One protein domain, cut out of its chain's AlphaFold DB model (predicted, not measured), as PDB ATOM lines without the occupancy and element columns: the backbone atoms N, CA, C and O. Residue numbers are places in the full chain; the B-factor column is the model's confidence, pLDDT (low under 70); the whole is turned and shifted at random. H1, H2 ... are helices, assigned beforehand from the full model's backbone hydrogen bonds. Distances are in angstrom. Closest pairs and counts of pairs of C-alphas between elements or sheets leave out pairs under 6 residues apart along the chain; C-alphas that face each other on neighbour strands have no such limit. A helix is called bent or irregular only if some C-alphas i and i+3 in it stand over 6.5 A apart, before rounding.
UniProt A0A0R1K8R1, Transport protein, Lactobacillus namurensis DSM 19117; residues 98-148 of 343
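This is residues 98 to 148 of the 343 residues of the protein "Transport protein" of Lactobacillus namurensis DSM 19117 (UniProt A0A0R1K8R1). Two helices lie at a distance from each other, joined by a long, mostly stretched-out link: the short H1 is at one end, the link makes a loop after it and then runs to the far end, and there the chain turns into the longer H2, which folds back at an angle to the link, like one arm of an open V. Residues 98 to 105 and 140 to 148 stick out at the two ends of the printed part. The printed part has 51 residues with two named helices, H1 then H2, and no named strand; the class is all helix. The whole is only just extended, close to loose, with a radius of gyration of the C-alphas of 15.0 A, and its C-alphas span 42 by 27 by 16 A.

H1 holds residues 100 to 109, 14.6 A from first to last C-alpha, and begins with C-alpha 100 at (-6.280, 16.106, 60.023). Residues 110 to 129 hold no named element; C-alpha 121 is at (-3.887, -7.679, 52.465). H2 holds residues 130 to 147, 26.3 A long, and ends with C-alpha 147 at (12.199, -6.453, 57.348).

H1 and H2 are apart, with no C-alpha of the one within 8 A of the other. Neither helix is bent. In H1 every O i to N i+4 pair is within hydrogen-bond range; in H2 13 of 14 are.

The outline is elongated, and the two C-alphas farthest apart, those of Arg 98 and Thr 130, are 43.7 A apart. The link from H1 to H2, 20 residues, is long. The printed part has no cut. Its mean pLDDT is 81.5, and residue 98 alone is under 70.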
ATOM      1  N   ARG A  98       1.094  16.788  59.332       69.94
ATOM      2  CA  ARG A  98       0.376  17.596  60.338       69.94
ATOM      3  C   ARG A  98      -1.111  17.788  60.022       69.94
ATOM      4  O   ARG A  98      -1.824  18.410  60.804       69.94
ATOM      5  N   GLY A  99      -1.590  17.267  58.891       76.12
ATOM      6  CA  GLY A  99      -2.984  17.391  58.476       76.12
ATOM      7  C   GLY A  99      -3.933  16.498  59.284       76.12
ATOM      8  O   GLY A  99      -3.551  15.428  59.763       76.12
ATOM      9  N   ARG A 100      -5.210  16.901  59.379       77.38
ATOM     10  CA  ARG A 100      -6.280  16.106  60.023       77.38
ATOM     11  C   ARG A 100      -6.394  14.692  59.441       77.38
ATOM     12  O   ARG A 100      -6.583  13.736  60.185       77.38
ATOM     13  N   THR A 101      -6.208  14.552  58.132       74.19
ATOM     14  CA  THR A 101      -6.285  13.277  57.406       74.19
ATOM     15  C   THR A 101      -5.219  12.281  57.862       74.19
ATOM     16  O   THR A 101      -5.514  11.101  58.023       74.19
ATOM     17  N   TYR A 102      -3.995  12.746  58.140       76.56
ATOM     18  CA  TYR A 102      -2.924  11.888  58.650       76.56
ATOM     19  C   TYR A 102      -3.218  11.406  60.074       76.56
ATOM     20  O   TYR A 102      -2.993  10.241  60.387       76.56
ATOM     21  N   HIS A 103      -3.805  12.268  60.914       76.38
ATOM     22  CA  HIS A 103      -4.266  11.868  62.246       76.38
ATOM     23  C   HIS A 103      -5.325  10.759  62.187       76.38
ATOM     24  O   HIS A 103      -5.193   9.788  62.925       76.38
ATOM     25  N   SER A 104      -6.304  10.848  61.277       78.62
ATOM     26  CA  SER A 104      -7.284   9.769  61.070       78.62
ATOM     27  C   SER A 104      -6.633   8.449  60.654       78.62
ATOM     28  O   SER A 104      -7.009   7.398  61.162       78.62
ATOM     29  N   VAL A 105      -5.635   8.479  59.765       78.75
ATOM     30  CA  VAL A 105      -4.913   7.264  59.348       78.75
ATOM     31  C   VAL A 105      -4.120   6.669  60.514       78.75
ATOM     32  O   VAL A 105      -4.157   5.456  60.713       78.75
ATOM     33  N   LEU A 106      -3.457   7.507  61.320       78.81
ATOM     34  CA  LEU A 106      -2.750   7.052  62.518       78.81
ATOM     35  C   LEU A 106      -3.701   6.364  63.500       78.81
ATOM     36  O   LEU A 106      -3.377   5.294  63.993       78.81
ATOM     37  N   THR A 107      -4.878   6.933  63.753       79.50
ATOM     38  CA  THR A 107      -5.854   6.323  64.667       79.50
ATOM     39  C   THR A 107      -6.502   5.054  64.114       79.50
ATOM     40  O   THR A 107      -6.906   4.209  64.904       79.50
ATOM     41  N   SER A 108      -6.601   4.903  62.789       80.94
ATOM     42  CA  SER A 108      -7.228   3.729  62.164       80.94
ATOM     43  C   SER A 108      -6.274   2.548  61.956       80.94
ATOM     44  O   SER A 108      -6.721   1.408  61.992       80.94
ATOM     45  N   TYR A 109      -4.979   2.794  61.728       82.12
ATOM     46  CA  TYR A 109      -3.999   1.748  61.377       82.12
ATOM     47  C   TYR A 109      -2.878   1.558  62.405       82.12
ATOM     48  O   TYR A 109      -2.064   0.642  62.257       82.12
ATOM     49  N   PHE A 110      -2.806   2.404  63.435       85.62
ATOM     50  CA  PHE A 110      -1.873   2.248  64.547       85.62
ATOM     51  C   PHE A 110      -2.629   2.115  65.868       85.62
ATOM     52  O   PHE A 110      -3.642   2.761  66.114       85.62
ATOM     53  N   SER A 111      -2.081   1.287  66.750       86.06
ATOM     54  CA  SER A 111      -2.499   1.188  68.153       86.06
ATOM     55  C   SER A 111      -2.443   2.538  68.882       86.06
ATOM     56  O   SER A 111      -1.643   3.412  68.545       86.06
ATOM     57  N   SER A 112      -3.224   2.682  69.958       83.50
ATOM     58  CA  SER A 112      -3.285   3.904  70.778       83.50
ATOM     59  C   SER A 112      -1.915   4.345  71.315       83.50
ATOM     60  O   SER A 112      -1.658   5.536  71.461       83.50
ATOM     61  N   ASN A 113      -1.011   3.388  71.565       85.56
ATOM     62  CA  ASN A 113       0.364   3.631  72.015       85.56
ATOM     63  C   ASN A 113       1.394   3.715  70.866       85.56
ATOM     64  O   ASN A 113       2.588   3.835  71.130       85.56
ATOM     65  N   ARG A 114       0.949   3.638  69.603       81.94
ATOM     66  CA  ARG A 114       1.755   3.679  68.367       81.94
ATOM     67  C   ARG A 114       2.850   2.612  68.262       81.94
ATOM     68  O   ARG A 114       3.795   2.785  67.498       81.94
ATOM     69  N   ARG A 115       2.740   1.509  69.009       85.06
ATOM     70  CA  ARG A 115       3.731   0.414  68.997       85.06
ATOM     71  C   ARG A 115       3.363  -0.753  68.090       85.06
ATOM     72  O   ARG A 115       4.237  -1.527  67.721       85.06
ATOM     73  N   ALA A 116       2.094  -0.865  67.719       85.25
ATOM     74  CA  ALA A 116       1.598  -1.814  66.734       85.25
ATOM     75  C   ALA A 116       0.942  -1.084  65.559       85.25
ATOM     76  O   ALA A 116       0.293  -0.047  65.749       85.25
ATOM     77  N   THR A 117       1.100  -1.656  64.369       88.19
ATOM     78  CA  THR A 117       0.414  -1.257  63.140       88.19
ATOM     79  C   THR A 117      -0.108  -2.494  62.418       88.19
ATOM     80  O   THR A 117       0.429  -3.588  62.608       88.19
ATOM     81  N   GLN A 118      -1.148  -2.325  61.608       86.25
ATOM     82  CA  GLN A 118      -1.734  -3.391  60.805       86.25
ATOM     83  C   GLN A 118      -1.704  -3.018  59.326       86.25
ATOM     84  O   GLN A 118      -2.049  -1.902  58.942       86.25
ATOM     85  N   LEU A 119      -1.345  -3.995  58.494       85.06
ATOM     86  CA  LEU A 119      -1.495  -3.929  57.048       85.06
ATOM     87  C   LEU A 119      -2.538  -4.959  56.618       85.06
ATOM     88  O   LEU A 119      -2.371  -6.151  56.867       85.06
ATOM     89  N   THR A 120      -3.601  -4.504  55.961       86.25
ATOM     90  CA  THR A 120      -4.638  -5.394  55.431       86.25
ATOM     91  C   THR A 120      -4.286  -5.800  54.008       86.25
ATOM     92  O   THR A 120      -4.163  -4.952  53.126       86.25
ATOM     93  N   ILE A 121      -4.149  -7.104  53.783       84.88
ATOM     94  CA  ILE A 121      -3.887  -7.679  52.465       84.88
ATOM     95  C   ILE A 121      -5.156  -8.391  52.005       84.88
ATOM     96  O   ILE A 121      -5.629  -9.315  52.663       84.88
ATOM     97  N   ILE A 122      -5.712  -7.949  50.878       84.69
ATOM     98  CA  ILE A 122      -6.924  -8.530  50.296       84.69
ATOM     99  C   ILE A 122      -6.505  -9.443  49.143       84.69
ATOM    100  O   ILE A 122      -5.995  -8.978  48.122       84.69
ATOM    101  N   PHE A 123      -6.709 -10.748  49.313       83.62
ATOM    102  CA  PHE A 123      -6.476 -11.731  48.257       83.62
ATOM    103  C   PHE A 123      -7.605 -11.691  47.221       83.62
ATOM    104  O   PHE A 123      -8.756 -11.427  47.554       83.62
ATOM    105  N   LYS A 124      -7.277 -11.986  45.955       81.75
ATOM    106  CA  LYS A 124      -8.279 -12.109  44.880       81.75
ATOM    107  C   LYS A 124      -9.049 -13.442  44.906       81.75
ATOM    108  O   LYS A 124     -10.117 -13.509  44.314       81.75
ATOM    109  N   GLY A 125      -8.489 -14.487  45.527       77.38
ATOM    110  CA  GLY A 125      -9.073 -15.837  45.598       77.38
ATOM    111  C   GLY A 125      -9.889 -16.089  46.871       77.38
ATOM    112  O   GLY A 125      -9.931 -15.235  47.760       77.38
ATOM    113  N   ASN A 126     -10.521 -17.263  46.976       76.94
ATOM    114  CA  ASN A 126     -11.313 -17.615  48.154       76.94
ATOM    115  C   ASN A 126     -10.383 -17.928  49.346       76.94
ATOM    116  O   ASN A 126      -9.415 -18.678  49.207       76.94
ATOM    117  N   PRO A 127     -10.660 -17.397  50.553       75.94
ATOM    118  CA  PRO A 127      -9.835 -17.632  51.741       75.94
ATOM    119  C   PRO A 127      -9.731 -19.106  52.175       75.94
ATOM    120  O   PRO A 127      -8.897 -19.434  53.019       75.94
ATOM    121  N   SER A 128     -10.571 -19.994  51.641       71.19
ATOM    122  CA  SER A 128     -10.552 -21.437  51.921       71.19
ATOM    123  C   SER A 128      -9.735 -22.245  50.906       71.19
ATOM    124  O   SER A 128      -9.491 -23.435  51.132       71.19
ATOM    125  N   ASP A 129      -9.288 -21.619  49.815       77.12
ATOM    126  CA  ASP A 129      -8.566 -22.300  48.745       77.12
ATOM    127  C   ASP A 129      -7.131 -22.617  49.153       77.12
ATOM    128  O   ASP A 129      -6.415 -21.814  49.762       77.12
ATOM    129  N   THR A 130      -6.659 -23.792  48.735       78.12
ATOM    130  CA  THR A 130      -5.268 -24.213  48.946       78.12
ATOM    131  C   THR A 130      -4.274 -23.209  48.372       78.12
ATOM    132  O   THR A 130      -3.274 -22.908  49.021       78.12
ATOM    133  N   GLN A 131      -4.551 -22.672  47.184       79.31
ATOM    134  CA  GLN A 131      -3.667 -21.723  46.511       79.31
ATOM    135  C   GLN A 131      -3.561 -20.401  47.281       79.31
ATOM    136  O   GLN A 131      -2.458 -19.908  47.510       79.31
ATOM    137  N   THR A 132      -4.686 -19.857  47.752       82.06
ATOM    138  CA  THR A 132      -4.702 -18.617  48.540       82.06
ATOM    139  C   THR A 132      -4.002 -18.797  49.888       82.06
ATOM    140  O   THR A 132      -3.210 -17.945  50.289       82.06
ATOM    141  N   MET A 133      -4.180 -19.943  50.554       83.06
ATOM    142  CA  MET A 133      -3.423 -20.260  51.773       83.06
ATOM    143  C   MET A 133      -1.909 -20.398  51.523       83.06
ATOM    144  O   MET A 133      -1.115 -20.038  52.389       83.06
ATOM    145  N   GLN A 134      -1.483 -20.885  50.352       83.94
ATOM    146  CA  GLN A 134      -0.059 -20.948  49.988       83.94
ATOM    147  C   GLN A 134       0.544 -19.562  49.730       83.94
ATOM    148  O   GLN A 134       1.698 -19.324  50.092       83.94
ATOM    149  N   GLN A 135      -0.227 -18.635  49.152       85.38
ATOM    150  CA  GLN A 135       0.209 -17.247  48.960       85.38
ATOM    151  C   GLN A 135       0.504 -16.554  50.295       85.38
ATOM    152  O   GLN A 135       1.459 -15.782  50.378       85.38
ATOM    153  N   LEU A 136      -0.250 -16.868  51.357       86.50
ATOM    154  CA  LEU A 136       0.033 -16.349  52.696       86.50
ATOM    155  C   LEU A 136       1.452 -16.716  53.151       86.50
ATOM    156  O   LEU A 136       2.197 -15.834  53.563       86.50
ATOM    157  N   SER A 137       1.877 -17.972  52.991       83.56
ATOM    158  CA  SER A 137       3.236 -18.399  53.359       83.56
ATOM    159  C   SER A 137       4.330 -17.643  52.590       83.56
ATOM    160  O   SER A 137       5.396 -17.364  53.139       83.56
ATOM    161  N   GLN A 138       4.077 -17.276  51.328       85.38
ATOM    162  CA  GLN A 138       5.005 -16.448  50.548       85.38
ATOM    163  C   GLN A 138       5.081 -15.024  51.103       85.38
ATOM    164  O   GLN A 138       6.173 -14.477  51.240       85.38
ATOM    165  N   ILE A 139       3.941 -14.439  51.471       86.88
ATOM    166  CA  ILE A 139       3.880 -13.110  52.087       86.88
ATOM    167  C   ILE A 139       4.583 -13.107  53.440       86.88
ATOM    168  O   ILE A 139       5.330 -12.178  53.724       86.88
ATOM    169  N   GLU A 140       4.408 -14.143  54.256       84.94
ATOM    170  CA  GLU A 140       5.117 -14.274  55.529       84.94
ATOM    171  C   GLU A 140       6.634 -14.339  55.326       84.94
ATOM    172  O   GLU A 140       7.386 -13.674  56.042       84.94
ATOM    173  N   ALA A 141       7.091 -15.091  54.321       85.44
ATOM    174  CA  ALA A 141       8.504 -15.174  53.970       85.44
ATOM    175  C   ALA A 141       9.053 -13.824  53.479       85.44
ATOM    176  O   ALA A 141      10.125 -13.406  53.917       85.44
ATOM    177  N   ILE A 142       8.307 -13.112  52.628       85.31
ATOM    178  CA  ILE A 142       8.664 -11.766  52.162       85.31
ATOM    179  C   ILE A 142       8.695 -10.795  53.341       85.31
ATOM    180  O   ILE A 142       9.695 -10.120  53.536       85.31
ATOM    181  N   ALA A 143       7.664 -10.762  54.184       84.50
ATOM    182  CA  ALA A 143       7.618  -9.898  55.360       84.50
ATOM    183  C   ALA A 143       8.782 -10.189  56.316       84.50
ATOM    184  O   ALA A 143       9.391  -9.268  56.858       84.50
ATOM    185  N   LYS A 144       9.146 -11.464  56.500       81.88
ATOM    186  CA  LYS A 144      10.315 -11.837  57.297       81.88
ATOM    187  C   LYS A 144      11.599 -11.303  56.662       81.88
ATOM    188  O   LYS A 144      12.341 -10.615  57.349       81.88
ATOM    189  N   ASN A 145      11.822 -11.551  55.374       82.75
ATOM    190  CA  ASN A 145      13.071 -11.212  54.689       82.75
ATOM    191  C   ASN A 145      13.225  -9.710  54.398       82.75
ATOM    192  O   ASN A 145      14.307  -9.168  54.572       82.75
ATOM    193  N   SER A 146      12.161  -9.013  54.001       80.38
ATOM    194  CA  SER A 146      12.185  -7.579  53.679       80.38
ATOM    195  C   SER A 146      12.341  -6.688  54.908       80.38
ATOM    196  O   SER A 146      12.792  -5.554  54.786       80.38
ATOM    197  N   LEU A 147      11.980  -7.180  56.097       80.00
ATOM    198  CA  LEU A 147      12.199  -6.453  57.348       80.00
ATOM    199  C   LEU A 147      13.598  -6.697  57.931       80.00
ATOM    200  O   LEU A 147      14.025  -5.934  58.803       80.00
ATOM    201  N   HIS A 148      14.328  -7.718  57.463       75.50
ATOM    202  CA  HIS A 148      15.720  -7.927  57.861       75.50
ATOM    203  C   HIS A 148      16.581  -6.761  57.348       75.50
ATOM    204  O   HIS A 148      16.566  -6.440  56.164       75.50
TER     205      HIS A 148